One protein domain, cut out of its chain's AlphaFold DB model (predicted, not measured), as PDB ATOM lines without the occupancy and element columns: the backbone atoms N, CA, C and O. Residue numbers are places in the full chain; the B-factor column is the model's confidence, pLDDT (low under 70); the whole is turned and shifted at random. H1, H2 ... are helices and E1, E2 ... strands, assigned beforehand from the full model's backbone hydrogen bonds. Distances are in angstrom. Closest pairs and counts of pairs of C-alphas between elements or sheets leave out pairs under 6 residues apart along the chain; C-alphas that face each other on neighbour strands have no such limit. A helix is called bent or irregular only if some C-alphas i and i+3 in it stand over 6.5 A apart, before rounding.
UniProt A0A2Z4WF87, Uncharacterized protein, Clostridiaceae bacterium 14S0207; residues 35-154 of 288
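This is residues 35 to 154 of the 288 residues of an uncharacterized protein of Clostridiaceae bacterium 14S0207 (UniProt A0A2Z4WF87). Two groups of helices stand end to end along an elongated domain: an up-and-down bundle of H1, H2 and H3, each running against the one before it, and a helical hairpin of H4 and H5. The long H3 reaches past the bundle to pack its residues 91 to 99 on H4, and the small strand hairpin E1-E2 lies off to one side after H3. The printed part has 120 residues, in the order H1 H2 H3 E1 E2 H4 H5; the sheet E1 - E2 is antiparallel and the class is mostly helix. The whole is loose, with a radius of gyration of the C-alphas of 17.3 A and spans of 58 by 30 by 23 A.

The sheet holds E1, residues 100 to 103, and E2, residues 106 to 109; C-alpha 100 is at (128.700, 96.121, 126.124). H3, residues 71 to 99, is 42.8 A long, with a kink of 37 degrees near residue 78. H1, residues 35 to 51, is 23.9 A long and begins with C-alpha 35 at (162.932, 121.870, 115.857). H2, residues 54 to 67, measures 20.0 A, and H4, residues 115 to 128, measures 19.9 A. H5, residues 132 to 154, is 33.4 A long, has a kink of 43 degrees near residue 139 and ends with C-alpha 154 at (116.429, 99.864, 142.414). H3 and H5 are irregular: C-alphas 72 and 75 are 7.3 A apart, and C-alphas 133 and 136 are 7.5 A apart.

In the hairpin of E1 and E2, N 101 and O 108 are within hydrogen-bond range at 2.9 A, and N 103 and O 106 at 3.0 A. Both strands are apart from H1, H2 and H5. H3 touches H1, the same way at a shallow tilt of 14 degrees, closest at the C-alphas of Lys 49 and Ala 87, 5.4 A. H2 and H3 form a helical hairpin, closest at the C-alphas of Met 67 and Leu 73, 5.9 A. H1 and H2 form another, closest at the C-alphas of Ala 44 and Ala 60, 4.6 A. H3 touches H4 with residues 91 to 99 alone, closest at the C-alphas of Phe 95 and Ala 121, 5.9 A. H2 and H4 only just touch, only at their ends, with 3 pairs of C-alphas within 8 A, the closest being Gln 54 and Ser 127 at 6.0 A. H4 and H5 form a helical hairpin at a shallow tilt of 14 degrees, closest at the C-alphas of Val 118 and Val 145, 6.3 A. In H1, H2 and H4 every O i to N i+4 pair is within hydrogen-bond range; in H3 it is 21 of 25 and in H5 14 of 19.

The two C-alphas farthest apart, those of Glu 72 and Asn 154, are 58.9 A apart. The printed part has no cut, and each link is tight. The mean pLDDT of the printed part is 96.7, and no printed residue is under 70.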
ATOM      1  N   ASP A  35     162.366 123.016 115.132       91.38
ATOM      2  CA  ASP A  35     162.932 121.870 115.857       91.38
ATOM      3  C   ASP A  35     162.357 121.705 117.270       91.38
ATOM      4  O   ASP A  35     162.101 120.593 117.738       91.38
ATOM      5  N   THR A  36     162.143 122.812 117.984       94.19
ATOM      6  CA  THR A  36     161.574 122.792 119.341       94.19
ATOM      7  C   THR A  36     160.107 122.387 119.293       94.19
ATOM      8  O   THR A  36     159.670 121.552 120.086       94.19
ATOM      9  N   ILE A  37     159.354 122.935 118.338       94.94
ATOM     10  CA  ILE A  37     157.927 122.649 118.160       94.94
ATOM     11  C   ILE A  37     157.730 121.185 117.746       94.94
ATOM     12  O   ILE A  37     156.924 120.480 118.359       94.94
ATOM     13  N   TYR A  38     158.535 120.691 116.803       96.62
ATOM     14  CA  TYR A  38     158.562 119.283 116.413       96.62
ATOM     15  C   TYR A  38     158.850 118.366 117.607       96.62
ATOM     16  O   TYR A  38     158.089 117.434 117.875       96.62
ATOM     17  N   ASN A  39     159.910 118.649 118.372       96.44
ATOM     18  CA  ASN A  39     160.288 117.844 119.535       96.44
ATOM     19  C   ASN A  39     159.198 117.828 120.616       96.44
ATOM     20  O   ASN A  39     158.964 116.790 121.241       96.44
ATOM     21  N   ASN A  40     158.517 118.954 120.831       96.50
ATOM     22  CA  ASN A  40     157.392 119.042 121.758       96.50
ATOM     23  C   ASN A  40     156.210 118.187 121.283       96.50
ATOM     24  O   ASN A  40     155.689 117.389 122.066       96.50
ATOM     25  N   GLY A  41     155.833 118.291 120.005       97.56
ATOM     26  CA  GLY A  41     154.786 117.467 119.398       97.56
ATOM     27  C   GLY A  41     155.097 115.972 119.476       97.56
ATOM     28  O   GLY A  41     154.269 115.191 119.948       97.56
ATOM     29  N   PHE A  42     156.321 115.581 119.119       98.00
ATOM     30  CA  PHE A  42     156.778 114.192 119.166       98.00
ATOM     31  C   PHE A  42     156.729 113.619 120.589       98.00
ATOM     32  O   PHE A  42     156.154 112.550 120.813       98.00
ATOM     33  N   LYS A  43     157.275 114.339 121.579       98.31
ATOM     34  CA  LYS A  43     157.251 113.915 122.990       98.31
ATOM     35  C   LYS A  43     155.827 113.807 123.526       98.31
ATOM     36  O   LYS A  43     155.516 112.847 124.231       98.31
ATOM     37  N   ALA A  44     154.964 114.768 123.199       98.38
ATOM     38  CA  ALA A  44     153.577 114.755 123.642       98.38
ATOM     39  C   ALA A  44     152.802 113.574 123.035       98.38
ATOM     40  O   ALA A  44     152.113 112.865 123.769       98.38
ATOM     41  N   MET A  45     152.976 113.303 121.735       98.31
ATOM     42  CA  MET A  45     152.393 112.141 121.055       98.31
ATOM     43  C   MET A  45     152.857 110.825 121.690       98.31
ATOM     44  O   MET A  45     152.024 109.997 122.064       98.31
ATOM     45  N   GLN A  46     154.167 110.655 121.900       98.25
ATOM     46  CA  GLN A  46     154.719 109.449 122.527       98.25
ATOM     47  C   GLN A  46     154.168 109.254 123.943       98.25
ATOM     48  O   GLN A  46     153.803 108.141 124.325       98.25
ATOM     49  N   LYS A  47     154.035 110.338 124.713       98.00
ATOM     50  CA  LYS A  47     153.446 110.277 126.052       98.00
ATOM     51  C   LYS A  47     151.964 109.902 126.010       98.00
ATOM     52  O   LYS A  47     151.543 109.043 126.777       98.00
ATOM     53  N   ALA A  48     151.184 110.470 125.089       98.25
ATOM     54  CA  ALA A  48     149.783 110.097 124.888       98.25
ATOM     55  C   ALA A  48     149.624 108.616 124.512       98.25
ATOM     56  O   ALA A  48     148.738 107.940 125.030       98.25
ATOM     57  N   LYS A  49     150.507 108.102 123.652       96.31
ATOM     58  CA  LYS A  49     150.529 106.701 123.223       96.31
ATOM     59  C   LYS A  49     150.858 105.735 124.363       96.31
ATOM     60  O   LYS A  49     150.210 104.694 124.464       96.31
ATOM     61  N   ASN A  50     151.839 106.082 125.196       96.12
ATOM     62  CA  ASN A  50     152.320 105.224 126.280       96.12
ATOM     63  C   ASN A  50     151.376 105.239 127.485       96.12
ATOM     64  O   ASN A  50     150.970 104.185 127.963       96.12
ATOM     65  N   GLU A  51     150.990 106.430 127.943       97.12
ATOM     66  CA  GLU A  51     150.156 106.593 129.138       97.12
ATOM     67  C   GLU A  51     148.675 106.337 128.841       97.12
ATOM     68  O   GLU A  51     147.927 105.885 129.706       97.12
ATOM     69  N   CYS A  52     148.234 106.607 127.605       96.12
ATOM     70  CA  CYS A  52     146.868 106.366 127.141       96.12
ATOM     71  C   CYS A  52     145.813 106.957 128.099       96.12
ATOM     72  O   CYS A  52     144.839 106.300 128.462       96.12
ATOM     73  N   THR A  53     146.018 108.210 128.519       97.56
ATOM     74  CA  THR A  53     145.062 108.983 129.325       97.56
ATOM     75  C   THR A  53     144.498 110.147 128.520       97.56
ATOM     76  O   THR A  53     145.167 110.689 127.635       97.56
ATOM     77  N   GLN A  54     143.271 110.571 128.843       98.00
ATOM     78  CA  GLN A  54     142.636 111.688 128.141       98.00
ATOM     79  C   GLN A  54     143.437 112.991 128.290       98.00
ATOM     80  O   GLN A  54     143.523 113.774 127.349       98.00
ATOM     81  N   GLU A  55     144.078 113.198 129.442       97.44
ATOM     82  CA  GLU A  55     144.926 114.362 129.700       97.44
ATOM     83  C   GLU A  55     146.103 114.439 128.717       97.44
ATOM     84  O   GLU A  55     146.305 115.470 128.070       97.44
ATOM     85  N   TYR A  56     146.874 113.354 128.573       98.25
ATOM     86  CA  TYR A  56     148.027 113.353 127.672       98.25
ATOM     87  C   TYR A  56     147.612 113.381 126.204       98.25
ATOM     88  O   TYR A  56     148.284 114.029 125.406       98.25
ATOM     89  N   ILE A  57     146.476 112.773 125.860       98.62
ATOM     90  CA  ILE A  57     145.875 112.895 124.526       98.62
ATOM     91  C   ILE A  57     145.535 114.358 124.216       98.62
ATOM     92  O   ILE A  57     145.908 114.859 123.156       98.62
ATOM     93  N   ASN A  58     144.894 115.078 125.139       98.00
ATOM     94  CA  ASN A  58     144.556 116.489 124.939       98.00
ATOM     95  C   ASN A  58     145.816 117.357 124.812       98.00
ATOM     96  O   ASN A  58     145.889 118.205 123.923       98.00
ATOM     97  N   LYS A  59     146.837 117.110 125.644       98.00
ATOM     98  CA  LYS A  59     148.142 117.786 125.544       98.00
ATOM     99  C   LYS A  59     148.818 117.532 124.195       98.00
ATOM    100  O   LYS A  59     149.337 118.470 123.596       98.00
ATOM    101  N   ALA A  60     148.774 116.299 123.691       98.38
ATOM    102  CA  ALA A  60     149.314 115.965 122.378       98.38
ATOM    103  C   ALA A  60     148.551 116.659 121.244       98.38
ATOM    104  O   ALA A  60     149.184 117.241 120.369       98.38
ATOM    105  N   ARG A  61     147.213 116.691 121.292       97.75
ATOM    106  CA  ARG A  61     146.394 117.432 120.315       97.75
ATOM    107  C   ARG A  61     146.728 118.921 120.286       97.75
ATOM    108  O   ARG A  61     146.819 119.492 119.207       97.75
ATOM    109  N   LEU A  62     146.947 119.542 121.448       97.31
ATOM    110  CA  LEU A  62     147.362 120.947 121.529       97.31
ATOM    111  C   LEU A  62     148.753 121.173 120.922       97.31
ATOM    112  O   LEU A  62     148.922 122.103 120.140       97.31
ATOM    113  N   ALA A  63     149.724 120.310 121.232       97.44
ATOM    114  CA  ALA A  63     151.070 120.412 120.668       97.44
ATOM    115  C   ALA A  63     151.076 120.207 119.142       97.44
ATOM    116  O   ALA A  63     151.744 120.942 118.423       97.44
ATOM    117  N   ILE A  64     150.290 119.252 118.634       97.25
ATOM    118  CA  ILE A  64     150.145 119.009 117.192       97.25
ATOM    119  C   ILE A  64     149.421 120.173 116.509       97.25
ATOM    120  O   ILE A  64     149.810 120.568 115.416       97.25
ATOM    121  N   LYS A  65     148.406 120.767 117.151       96.25
ATOM    122  CA  LYS A  65     147.737 121.969 116.636       96.25
ATOM    123  C   LYS A  65     148.729 123.115 116.440       96.25
ATOM    124  O   LYS A  65     148.653 123.794 115.425       96.25
ATOM    125  N   GLU A  66     149.680 123.294 117.349       95.31
ATOM    126  CA  GLU A  66     150.725 124.305 117.170       95.31
ATOM    127  C   GLU A  66     151.610 124.009 115.954       95.31
ATOM    128  O   GLU A  66     151.878 124.907 115.161       95.31
ATOM    129  N   MET A  67     151.977 122.739 115.733       95.94
ATOM    130  CA  MET A  67     152.725 122.331 114.534       95.94
ATOM    131  C   MET A  67     151.993 122.689 113.232       95.94
ATOM    132  O   MET A  67     152.649 122.936 112.227       95.94
ATOM    133  N   THR A  68     150.653 122.750 113.230       94.38
ATOM    134  CA  THR A  68     149.888 123.098 112.016       94.38
ATOM    135  C   THR A  68     150.108 124.531 111.537       94.38
ATOM    136  O   THR A  68     149.856 124.815 110.370       94.38
ATOM    137  N   ASN A  69     150.626 125.410 112.398       93.44
ATOM    138  CA  ASN A  69     150.958 126.791 112.048       93.44
ATOM    139  C   ASN A  69     152.318 126.912 111.327       93.44
ATOM    140  O   ASN A  69     152.710 128.016 110.959       93.44
ATOM    141  N   HIS A  70     153.029 125.794 111.138       92.56
ATOM    142  CA  HIS A  70     154.379 125.716 110.581       92.56
ATOM    143  C   HIS A  70     154.388 124.820 109.337       92.56
ATOM    144  O   HIS A  70     154.101 123.621 109.415       92.56
ATOM    145  N   GLU A  71     154.682 125.397 108.173       92.44
ATOM    146  CA  GLU A  71     154.621 124.701 106.879       92.44
ATOM    147  C   GLU A  71     155.631 123.544 106.814       92.44
ATOM    148  O   GLU A  71     155.313 122.436 106.383       92.44
ATOM    149  N   GLU A  72     156.821 123.760 107.367       93.56
ATOM    150  CA  GLU A  72     157.911 122.795 107.447       93.56
ATOM    151  C   GLU A  72     157.601 121.575 108.327       93.56
ATOM    152  O   GLU A  72     158.287 120.559 108.226       93.56
ATOM    153  N   LEU A  73     156.568 121.638 109.175       95.56
ATOM    154  CA  LEU A  73     156.182 120.550 110.081       95.56
ATOM    155  C   LEU A  73     154.966 119.749 109.595       95.56
ATOM    156  O   LEU A  73     154.636 118.721 110.197       95.56
ATOM    157  N   GLN A  74     154.318 120.165 108.499       93.56
ATOM    158  CA  GLN A  74     153.084 119.533 108.000       93.56
ATOM    159  C   GLN A  74     153.258 118.041 107.696       93.56
ATOM    160  O   GLN A  74     152.330 117.259 107.905       93.56
ATOM    161  N   PHE A  75     154.458 117.622 107.278       95.69
ATOM    162  CA  PHE A  75     154.767 116.218 106.987       95.69
ATOM    163  C   PHE A  75     154.530 115.285 108.191       95.69
ATOM    164  O   PHE A  75     154.204 114.115 108.005       95.69
ATOM    165  N   ALA A  76     154.681 115.789 109.424       96.38
ATOM    166  CA  ALA A  76     154.575 115.001 110.653       96.38
ATOM    167  C   ALA A  76     153.193 115.086 111.322       96.38
ATOM    168  O   ALA A  76     152.799 114.160 112.037       96.38
ATOM    169  N   VAL A  77     152.445 116.170 111.088       97.38
ATOM    170  CA  VAL A  77     151.143 116.443 111.729       97.38
ATOM    171  C   VAL A  77     150.171 115.274 111.562       97.38
ATOM    172  O   VAL A  77     149.535 114.852 112.534       97.38
ATOM    173  N   GLY A  78     150.062 114.733 110.346       97.31
ATOM    174  CA  GLY A  78     149.135 113.642 110.035       97.31
ATOM    175  C   GLY A  78     149.464 112.352 110.789       97.31
ATOM    176  O   GLY A  78     148.586 111.752 111.414       97.31
ATOM    177  N   GLU A  79     150.737 111.954 110.794       97.69
ATOM    178  CA  GLU A  79     151.185 110.739 111.480       97.69
ATOM    179  C   GLU A  79     151.052 110.870 113.003       97.69
ATOM    180  O   GLU A  79     150.569 109.952 113.670       97.69
ATOM    181  N   PHE A  80     151.398 112.029 113.571       98.38
ATOM    182  CA  PHE A  80     151.256 112.246 115.012       98.38
ATOM    183  C   PHE A  80     149.785 112.236 115.433       98.38
ATOM    184  O   PHE A  80     149.443 111.586 116.423       98.38
ATOM    185  N   SER A  81     148.910 112.888 114.662       98.00
ATOM    186  CA  SER A  81     147.463 112.884 114.915       98.00
ATOM    187  C   SER A  81     146.906 111.463 114.902       98.00
ATOM    188  O   SER A  81     146.238 111.059 115.852       98.00
ATOM    189  N   LYS A  82     147.276 110.658 113.895       98.12
ATOM    190  CA  LYS A  82     146.865 109.253 113.788       98.12
ATOM    191  C   LYS A  82     147.268 108.438 115.018       98.12
ATOM    192  O   LYS A  82     146.459 107.670 115.536       98.12
ATOM    193  N   GLN A  83     148.495 108.599 115.517       98.00
ATOM    194  CA  GLN A  83     148.943 107.879 116.714       98.00
ATOM    195  C   GLN A  83     148.205 108.323 117.984       98.00
ATOM    196  O   GLN A  83     147.866 107.483 118.823       98.00
ATOM    197  N   VAL A  84     147.902 109.618 118.115       98.00
ATOM    198  CA  VAL A  84     147.086 110.144 119.219       98.00
ATOM    199  C   VAL A  84     145.649 109.620 119.146       98.00
ATOM    200  O   VAL A  84     145.089 109.220 120.169       98.00
ATOM    201  N   ASP A  85     145.066 109.536 117.953       97.31
ATOM    202  CA  ASP A  85     143.712 109.013 117.767       97.31
ATOM    203  C   ASP A  85     143.625 107.510 118.038       97.31
ATOM    204  O   ASP A  85     142.655 107.052 118.638       97.31
ATOM    205  N   VAL A  86     144.671 106.736 117.730       97.62
ATOM    206  CA  VAL A  86     144.769 105.334 118.174       97.62
ATOM    207  C   VAL A  86     144.740 105.238 119.705       97.62
ATOM    208  O   VAL A  86     144.077 104.355 120.254       97.62
ATOM    209  N   ALA A  87     145.422 106.139 120.422       97.56
ATOM    210  CA  ALA A  87     145.376 106.172 121.884       97.56
ATOM    211  C   ALA A  87     143.979 106.554 122.412       97.56
ATOM    212  O   ALA A  87     143.490 105.929 123.355       97.56
ATOM    213  N   GLN A  88     143.305 107.516 121.775       97.75
ATOM    214  CA  GLN A  88     141.916 107.874 122.085       97.75
ATOM    215  C   GLN A  88     140.960 106.697 121.851       97.75
ATOM    216  O   GLN A  88     140.116 106.410 122.701       97.75
ATOM    217  N   GLN A  89     141.108 105.987 120.733       97.19
ATOM    218  CA  GLN A  89     140.252 104.860 120.387       97.19
ATOM    219  C   GLN A  89     140.352 103.737 121.424       97.19
ATOM    220  O   GLN A  89     139.338 103.137 121.776       97.19
ATOM    221  N   LYS A  90     141.544 103.487 121.980       97.69
ATOM    222  CA  LYS A  90     141.722 102.531 123.086       97.69
ATOM    223  C   LYS A  90     140.926 102.932 124.330       97.69
ATOM    224  O   LYS A  90     140.354 102.063 124.985       97.69
ATOM    225  N   LEU A  91     140.864 104.222 124.665       97.75
ATOM    226  CA  LEU A  91     140.054 104.701 125.787       97.75
ATOM    227  C   LEU A  91     138.556 104.519 125.535       97.75
ATOM    228  O   LEU A  91     137.843 104.047 126.421       97.75
ATOM    229  N   PHE A  92     138.089 104.831 124.325       97.50
ATOM    230  CA  PHE A  92     136.703 104.574 123.949       97.50
ATOM    231  C   PHE A  92     136.380 103.082 124.018       97.50
ATOM    232  O   PHE A  92     135.401 102.708 124.652       97.50
ATOM    233  N   GLN A  93     137.236 102.212 123.482       96.44
ATOM    234  CA  GLN A  93     137.062 100.760 123.589       96.44
ATOM    235  C   GLN A  93     137.000 100.286 125.044       96.44
ATOM    236  O   GLN A  93     136.125  99.494 125.379       96.44
ATOM    237  N   LYS A  94     137.861 100.802 125.935       97.62
ATOM    238  CA  LYS A  94     137.783 100.499 127.376       97.62
ATOM    239  C   LYS A  94     136.408 100.854 127.950       97.62
ATOM    240  O   LYS A  94     135.832 100.037 128.658       97.62
ATOM    241  N   PHE A  95     135.872 102.032 127.628       98.38
ATOM    242  CA  PHE A  95     134.534 102.444 128.065       98.38
ATOM    243  C   PHE A  95     133.430 101.544 127.490       98.38
ATOM    244  O   PHE A  95     132.598 101.035 128.240       98.38
ATOM    245  N   TYR A  96     133.453 101.284 126.180       96.69
ATOM    246  CA  TYR A  96     132.470 100.421 125.521       96.69
ATOM    247  C   TYR A  96     132.494  98.992 126.078       96.69
ATOM    248  O   TYR A  96     131.437  98.435 126.345       96.69
ATOM    249  N   ASN A  97     133.663  98.418 126.354       96.50
ATOM    250  CA  ASN A  97     133.777  97.066 126.913       96.50
ATOM    251  C   ASN A  97     133.256  96.956 128.357       96.50
ATOM    252  O   ASN A  97     132.936  95.860 128.825       96.50
ATOM    253  N   ILE A  98     133.157  98.078 129.083       98.25
ATOM    254  CA  ILE A  98     132.469  98.083 130.375       98.25
ATOM    255  C   ILE A  98     130.971  97.888 130.150       98.25
ATOM    256  O   ILE A  98     130.386  97.049 130.823       98.25
ATOM    257  N   LEU A  99     130.362  98.605 129.202       97.69
ATOM    258  CA  LEU A  99     128.906  98.636 129.020       97.69
ATOM    259  C   LEU A  99     128.356  97.513 128.133       97.69
ATOM    260  O   LEU A  99     127.218  97.086 128.316       97.69
ATOM    261  N   TYR A 100     129.138  97.044 127.166       95.94
ATOM    262  CA  TYR A 100     128.700  96.121 126.124       95.94
ATOM    263  C   TYR A 100     129.434  94.785 126.217       95.94
ATOM    264  O   TYR A 100     130.550  94.692 126.729       95.94
ATOM    265  N   ILE A 101     128.789  93.742 125.705       94.00
ATOM    266  CA  ILE A 101     129.364  92.414 125.524       94.00
ATOM    267  C   ILE A 101     129.235  92.015 124.055       94.00
ATOM    268  O   ILE A 101     128.271  92.383 123.379       94.00
ATOM    269  N   GLN A 102     130.225  91.282 123.553       91.88
ATOM    270  CA  GLN A 102     130.198  90.710 122.216       91.88
ATOM    271  C   GLN A 102     130.038  89.197 122.330       91.88
ATOM    272  O   GLN A 102     130.945  88.502 122.778       91.88
ATOM    273  N   GLU A 103     128.897  88.687 121.884       89.38
ATOM    274  CA  GLU A 103     128.603  87.255 121.864       89.38
ATOM    275  C   GLU A 103     128.221  86.844 120.446       89.38
ATOM    276  O   GLU A 103     127.352  87.455 119.821       89.38
ATOM    277  N   LYS A 104     128.883  85.811 119.909       87.88
ATOM    278  CA  LYS A 104     128.608  85.266 118.564       87.88
ATOM    279  C   LYS A 104     128.593  86.336 117.454       87.88
ATOM    280  O   LYS A 104     127.773  86.288 116.544       87.88
ATOM    281  N   GLY A 105     129.479  87.330 117.551       88.12
ATOM    282  CA  GLY A 105     129.587  88.423 116.577       88.12
ATOM    283  C   GLY A 105     128.559  89.552 116.736       88.12
ATOM    284  O   GLY A 105     128.616  90.513 115.976       88.12
ATOM    285  N   LYS A 106     127.658  89.490 117.726       90.62
ATOM    286  CA  LYS A 106     126.681  90.547 118.017       90.62
ATOM    287  C   LYS A 106     127.096  91.340 119.255       90.62
ATOM    288  O   LYS A 106     127.375  90.754 120.297       90.62
ATOM    289  N   ILE A 107     127.104  92.668 119.141       92.25
ATOM    290  CA  ILE A 107     127.347  93.581 120.264       92.25
ATOM    291  C   ILE A 107     126.005  93.917 120.915       92.25
ATOM    292  O   ILE A 107     125.093  94.411 120.250       92.25
ATOM    293  N   THR A 108     125.876  93.646 122.209       94.12
ATOM    294  CA  THR A 108     124.679  93.954 122.999       94.12
ATOM    295  C   THR A 108     125.055  94.643 124.301       94.12
ATOM    296  O   THR A 108     126.176  94.531 124.795       94.12
ATOM    297  N   LEU A 109     124.117  95.415 124.847       95.19
ATOM    298  CA  LEU A 109     124.285  96.050 126.150       95.19
ATOM    299  C   LEU A 109     124.285  94.970 127.244       95.19
ATOM    300  O   LEU A 109     123.449  94.062 127.216       95.19
ATOM    301  N   LYS A 110     125.197  95.066 128.216       96.12
ATOM    302  CA  LYS A 110     125.190  94.174 129.381       96.12
ATOM    303  C   LYS A 110     123.887  94.337 130.167       96.12
ATOM    304  O   LYS A 110     123.309  95.417 130.224       96.12
ATOM    305  N   LYS A 111     123.433  93.258 130.809       94.38
ATOM    306  CA  LYS A 111     122.199  93.266 131.620       94.38
ATOM    307  C   LYS A 111     122.373  93.950 132.980       94.38
ATOM    308  O   LYS A 111     121.408  94.458 133.546       94.38
ATOM    309  N   SER A 112     123.587  93.932 133.519       94.50
ATOM    310  CA  SER A 112     123.931  94.507 134.819       94.50
ATOM    311  C   SER A 112     125.413  94.853 134.868       94.50
ATOM    312  O   SER A 112     126.211  94.225 134.172       94.50
ATOM    313  N   LEU A 113     125.759  95.803 135.733       97.81
ATOM    314  CA  LEU A 113     127.127  96.148 136.101       97.81
ATOM    315  C   LEU A 113     127.262  96.135 137.619       97.81
ATOM    316  O   LEU A 113     126.288  96.352 138.341       97.81
ATOM    317  N   THR A 114     128.479  95.914 138.094       97.69
ATOM    318  CA  THR A 114     128.849  96.175 139.486       97.69
ATOM    319  C   THR A 114     128.978  97.681 139.741       97.69
ATOM    320  O   THR A 114     129.211  98.468 138.820       97.69
ATOM    321  N   GLN A 115     128.889  98.098 141.009       97.25
ATOM    322  CA  GLN A 115     129.112  99.502 141.379       97.25
ATOM    323  C   GLN A 115     130.524  99.977 140.992       97.25
ATOM    324  O   GLN A 115     130.710 101.121 140.585       97.25
ATOM    325  N   GLU A 116     131.523  99.093 141.064       98.12
ATOM    326  CA  GLU A 116     132.894  99.396 140.652       98.12
ATOM    327  C   GLU A 116     132.996  99.660 139.140       98.12
ATOM    328  O   GLU A 116     133.633 100.628 138.722       98.12
ATOM    329  N   GLU A 117     132.338  98.849 138.310       98.56
ATOM    330  CA  GLU A 117     132.278  99.064 136.859       98.56
ATOM    331  C   GLU A 117     131.563 100.371 136.501       98.56
ATOM    332  O   GLU A 117     132.058 101.122 135.657       98.56
ATOM    333  N   VAL A 118     130.449 100.686 137.173       98.50
ATOM    334  CA  VAL A 118     129.742 101.966 137.003       98.50
ATOM    335  C   VAL A 118     130.648 103.142 137.374       98.50
ATOM    336  O   VAL A 118     130.746 104.106 136.611       98.50
ATOM    337  N   ASN A 119     131.386 103.045 138.484       98.50
ATOM    338  CA  ASN A 119     132.336 104.075 138.910       98.50
ATOM    339  C   ASN A 119     133.465 104.267 137.884       98.50
ATOM    340  O   ASN A 119     133.786 105.405 137.525       98.50
ATOM    341  N   LYS A 120     134.033 103.172 137.360       98.56
ATOM    342  CA  LYS A 120     135.054 103.208 136.296       98.56
ATOM    343  C   LYS A 120     134.513 103.859 135.023       98.56
ATOM    344  O   LYS A 120     135.156 104.757 134.478       98.56
ATOM    345  N   ALA A 121     133.321 103.463 134.576       98.69
ATOM    346  CA  ALA A 121     132.676 104.041 133.399       98.69
ATOM    347  C   ALA A 121     132.399 105.539 133.587       98.69
ATOM    348  O   ALA A 121     132.746 106.341 132.720       98.69
ATOM    349  N   ARG A 122     131.863 105.943 134.746       98.69
ATOM    350  CA  ARG A 122     131.632 107.356 135.086       98.69
ATOM    351  C   ARG A 122     132.932 108.159 135.095       98.69
ATOM    352  O   ARG A 122     132.946 109.290 134.613       98.69
ATOM    353  N   GLY A 123     134.016 107.585 135.617       98.50
ATOM    354  CA  GLY A 123     135.351 108.186 135.591       98.50
ATOM    355  C   GLY A 123     135.853 108.434 134.167       98.50
ATOM    356  O   GLY A 123     136.313 109.533 133.860       98.50
ATOM    357  N   LEU A 124     135.689 107.455 133.270       98.56
ATOM    358  CA  LEU A 124     136.028 107.607 131.853       98.56
ATOM    359  C   LEU A 124     135.197 108.711 131.187       98.56
ATOM    360  O   LEU A 124     135.783 109.592 130.564       98.56
ATOM    361  N   VAL A 125     133.875 108.740 131.390       98.62
ATOM    362  CA  VAL A 125     133.001 109.796 130.840       98.62
ATOM    363  C   VAL A 125     133.428 111.187 131.315       98.62
ATOM    364  O   VAL A 125     133.550 112.101 130.499       98.62
ATOM    365  N   LYS A 126     133.733 111.344 132.612       98.50
ATOM    366  CA  LYS A 126     134.278 112.597 133.163       98.50
ATOM    367  C   LYS A 126     135.597 112.981 132.498       98.50
ATOM    368  O   LYS A 126     135.784 114.142 132.152       98.50
ATOM    369  N   SER A 127     136.493 112.015 132.286       98.19
ATOM    370  CA  SER A 127     137.746 112.282 131.582       98.19
ATOM    371  C   SER A 127     137.476 112.747 130.149       98.19
ATOM    372  O   SER A 127     137.998 113.783 129.751       98.19
ATOM    373  N   PHE A 128     136.591 112.077 129.402       98.38
ATOM    374  CA  PHE A 128     136.274 112.402 128.008       98.38
ATOM    375  C   PHE A 128     135.672 113.797 127.848       98.38
ATOM    376  O   PHE A 128     135.935 114.444 126.835       98.38
ATOM    377  N   ALA A 129     134.928 114.272 128.851       97.94
ATOM    378  CA  ALA A 129     134.339 115.608 128.878       97.94
ATOM    379  C   ALA A 129     135.377 116.745 128.913       97.94
ATOM    380  O   ALA A 129     135.037 117.886 128.628       97.94
ATOM    381  N   THR A 130     136.648 116.449 129.210       97.50
ATOM    382  CA  THR A 130     137.740 117.441 129.150       97.50
ATOM    383  C   THR A 130     138.137 117.828 127.723       97.50
ATOM    384  O   THR A 130     138.913 118.763 127.536       97.50
ATOM    385  N   TYR A 131     137.644 117.107 126.710       96.00
ATOM    386  CA  TYR A 131     137.880 117.406 125.303       96.00
ATOM    387  C   TYR A 131     136.599 117.927 124.644       96.00
ATOM    388  O   TYR A 131     135.615 117.196 124.548       96.00
ATOM    389  N   GLU A 132     136.625 119.163 124.132       93.31
ATOM    390  CA  GLU A 132     135.442 119.818 123.539       93.31
ATOM    391  C   GLU A 132     134.854 119.021 122.363       93.31
ATOM    392  O   GLU A 132     133.638 118.960 122.201       93.31
ATOM    393  N   GLY A 133     135.694 118.317 121.593       93.00
ATOM    394  CA  GLY A 133     135.230 117.468 120.491       93.00
ATOM    395  C   GLY A 133     134.339 116.298 120.928       93.00
ATOM    396  O   GLY A 133     133.625 115.738 120.102       93.00
ATOM    397  N   ASN A 134     134.322 115.951 122.221       96.06
ATOM    398  CA  ASN A 134     133.445 114.912 122.756       96.06
ATOM    399  C   ASN A 134     132.104 115.444 123.277       96.06
ATOM    400  O   ASN A 134     131.240 114.640 123.626       96.06
ATOM    401  N   LYS A 135     131.907 116.765 123.350       96.31
ATOM    402  CA  LYS A 135     130.770 117.397 124.044       96.31
ATOM    403  C   LYS A 135     129.405 116.856 123.620       96.31
ATOM    404  O   LYS A 135     128.560 116.614 124.477       96.31
ATOM    405  N   ALA A 136     129.218 116.602 122.324       97.00
ATOM    406  CA  ALA A 136     127.975 116.056 121.779       97.00
ATOM    407  C   ALA A 136     127.646 114.636 122.288       97.00
ATOM    408  O   ALA A 136     126.479 114.259 122.339       97.00
ATOM    409  N   TYR A 137     128.650 113.853 122.696       96.75
ATOM    410  CA  TYR A 137     128.492 112.456 123.118       96.75
ATOM    411  C   TYR A 137     128.400 112.283 124.638       96.75
ATOM    412  O   TYR A 137     127.860 111.280 125.110       96.75
ATOM    413  N   ILE A 138     128.894 113.255 125.418       97.88
ATOM    414  CA  ILE A 138     128.962 113.159 126.888       97.88
ATOM    415  C   ILE A 138     127.590 112.896 127.507       97.88
ATOM    416  O   ILE A 138     127.495 112.081 128.426       97.88
ATOM    417  N   SER A 139     126.535 113.541 127.001       98.12
ATOM    418  CA  SER A 139     125.177 113.326 127.511       98.12
ATOM    419  C   SER A 139     124.744 111.874 127.318       98.12
ATOM    420  O   SER A 139     124.340 111.226 128.278       98.12
ATOM    421  N   SER A 140     124.890 111.330 126.107       97.62
ATOM    422  CA  SER A 140     124.493 109.953 125.797       97.62
ATOM    423  C   SER A 140     125.284 108.926 126.608       97.62
ATOM    424  O   SER A 140     124.703 107.978 127.135       97.62
ATOM    425  N   TRP A 141     126.597 109.120 126.762       98.00
ATOM    426  CA  TRP A 141     127.423 108.237 127.586       98.00
ATOM    427  C   TRP A 141     127.078 108.329 129.072       98.00
ATOM    428  O   TRP A 141     126.999 107.297 129.736       98.00
ATOM    429  N   SER A 142     126.833 109.535 129.590       98.38
ATOM    430  CA  SER A 142     126.419 109.732 130.985       98.38
ATOM    431  C   SER A 142     125.105 109.013 131.261       98.38
ATOM    432  O   SER A 142     125.061 108.185 132.170       98.38
ATOM    433  N   SER A 143     124.093 109.230 130.412       98.19
ATOM    434  CA  SER A 143     122.784 108.581 130.517       98.19
ATOM    435  C   SER A 143     122.879 107.056 130.455       98.19
ATOM    436  O   SER A 143     122.217 106.370 131.230       98.19
ATOM    437  N   ALA A 144     123.733 106.504 129.587       97.56
ATOM    438  CA  ALA A 144     123.953 105.060 129.535       97.56
ATOM    439  C   ALA A 144     124.493 104.512 130.868       97.56
ATOM    440  O   ALA A 144     124.006 103.492 131.352       97.56
ATOM    441  N   VAL A 145     125.456 105.200 131.491       98.56
ATOM    442  CA  VAL A 145     125.993 104.821 132.811       98.56
ATOM    443  C   VAL A 145     124.955 105.041 133.922       98.56
ATOM    444  O   VAL A 145     124.848 104.213 134.822       98.56
ATOM    445  N   ASP A 146     124.161 106.118 133.849       98.25
ATOM    446  CA  ASP A 146     123.100 106.425 134.825       98.25
ATOM    447  C   ASP A 146     122.021 105.340 134.854       98.25
ATOM    448  O   ASP A 146     121.589 104.940 135.931       98.25
ATOM    449  N   ASN A 147     121.656 104.777 133.701       98.00
ATOM    450  CA  ASN A 147     120.701 103.670 133.643       98.00
ATOM    451  C   ASN A 147     121.183 102.437 134.427       98.00
ATOM    452  O   ASN A 147     120.398 101.802 135.134       98.00
ATOM    453  N   PHE A 148     122.476 102.107 134.353       98.38
ATOM    454  CA  PHE A 148     123.046 101.025 135.159       98.38
ATOM    455  C   PHE A 148     123.094 101.373 136.646       98.38
ATOM    456  O   PHE A 148     122.754 100.529 137.473       98.38
ATOM    457  N   GLN A 149     123.467 102.610 136.986       98.31
ATOM    458  CA  GLN A 149     123.463 103.081 138.370       98.31
ATOM    459  C   GLN A 149     122.064 102.993 138.987       98.31
ATOM    460  O   GLN A 149     121.909 102.487 140.099       98.31
ATOM    461  N   GLN A 150     121.043 103.430 138.250       98.00
ATOM    462  CA  GLN A 150     119.659 103.384 138.699       98.00
ATOM    463  C   GLN A 150     119.181 101.946 138.886       98.00
ATOM    464  O   GLN A 150     118.469 101.658 139.843       98.00
ATOM    465  N   LYS A 151     119.603 101.017 138.018       97.69
ATOM    466  CA  LYS A 151     119.303  99.595 138.208       97.69
ATOM    467  C   LYS A 151     119.895  99.068 139.517       97.69
ATOM    468  O   LYS A 151     119.186  98.400 140.259       97.69
ATOM    469  N   ILE A 152     121.149  99.407 139.831       97.88
ATOM    470  CA  ILE A 152     121.778  99.040 141.113       97.88
ATOM    471  C   ILE A 152     120.982  99.618 142.289       97.88
ATOM    472  O   ILE A 152     120.713  98.907 143.254       97.88
ATOM    473  N   TYR A 153     120.577 100.886 142.207       98.25
ATOM    474  CA  TYR A 153     119.774 101.532 143.248       98.25
ATOM    475  C   TYR A 153     118.428 100.840 143.454       98.25
ATOM    476  O   TYR A 153     118.082 100.506 144.584       98.25
ATOM    477  N   ASN A 154     117.710 100.558 142.367       97.94
ATOM    478  CA  ASN A 154     116.429  99.864 142.414       97.94
ATOM    479  C   ASN A 154     116.574  98.445 142.985       97.94
ATOM    480  O   ASN A 154     115.787  98.058 143.844       97.94
TER     481      ASN A 154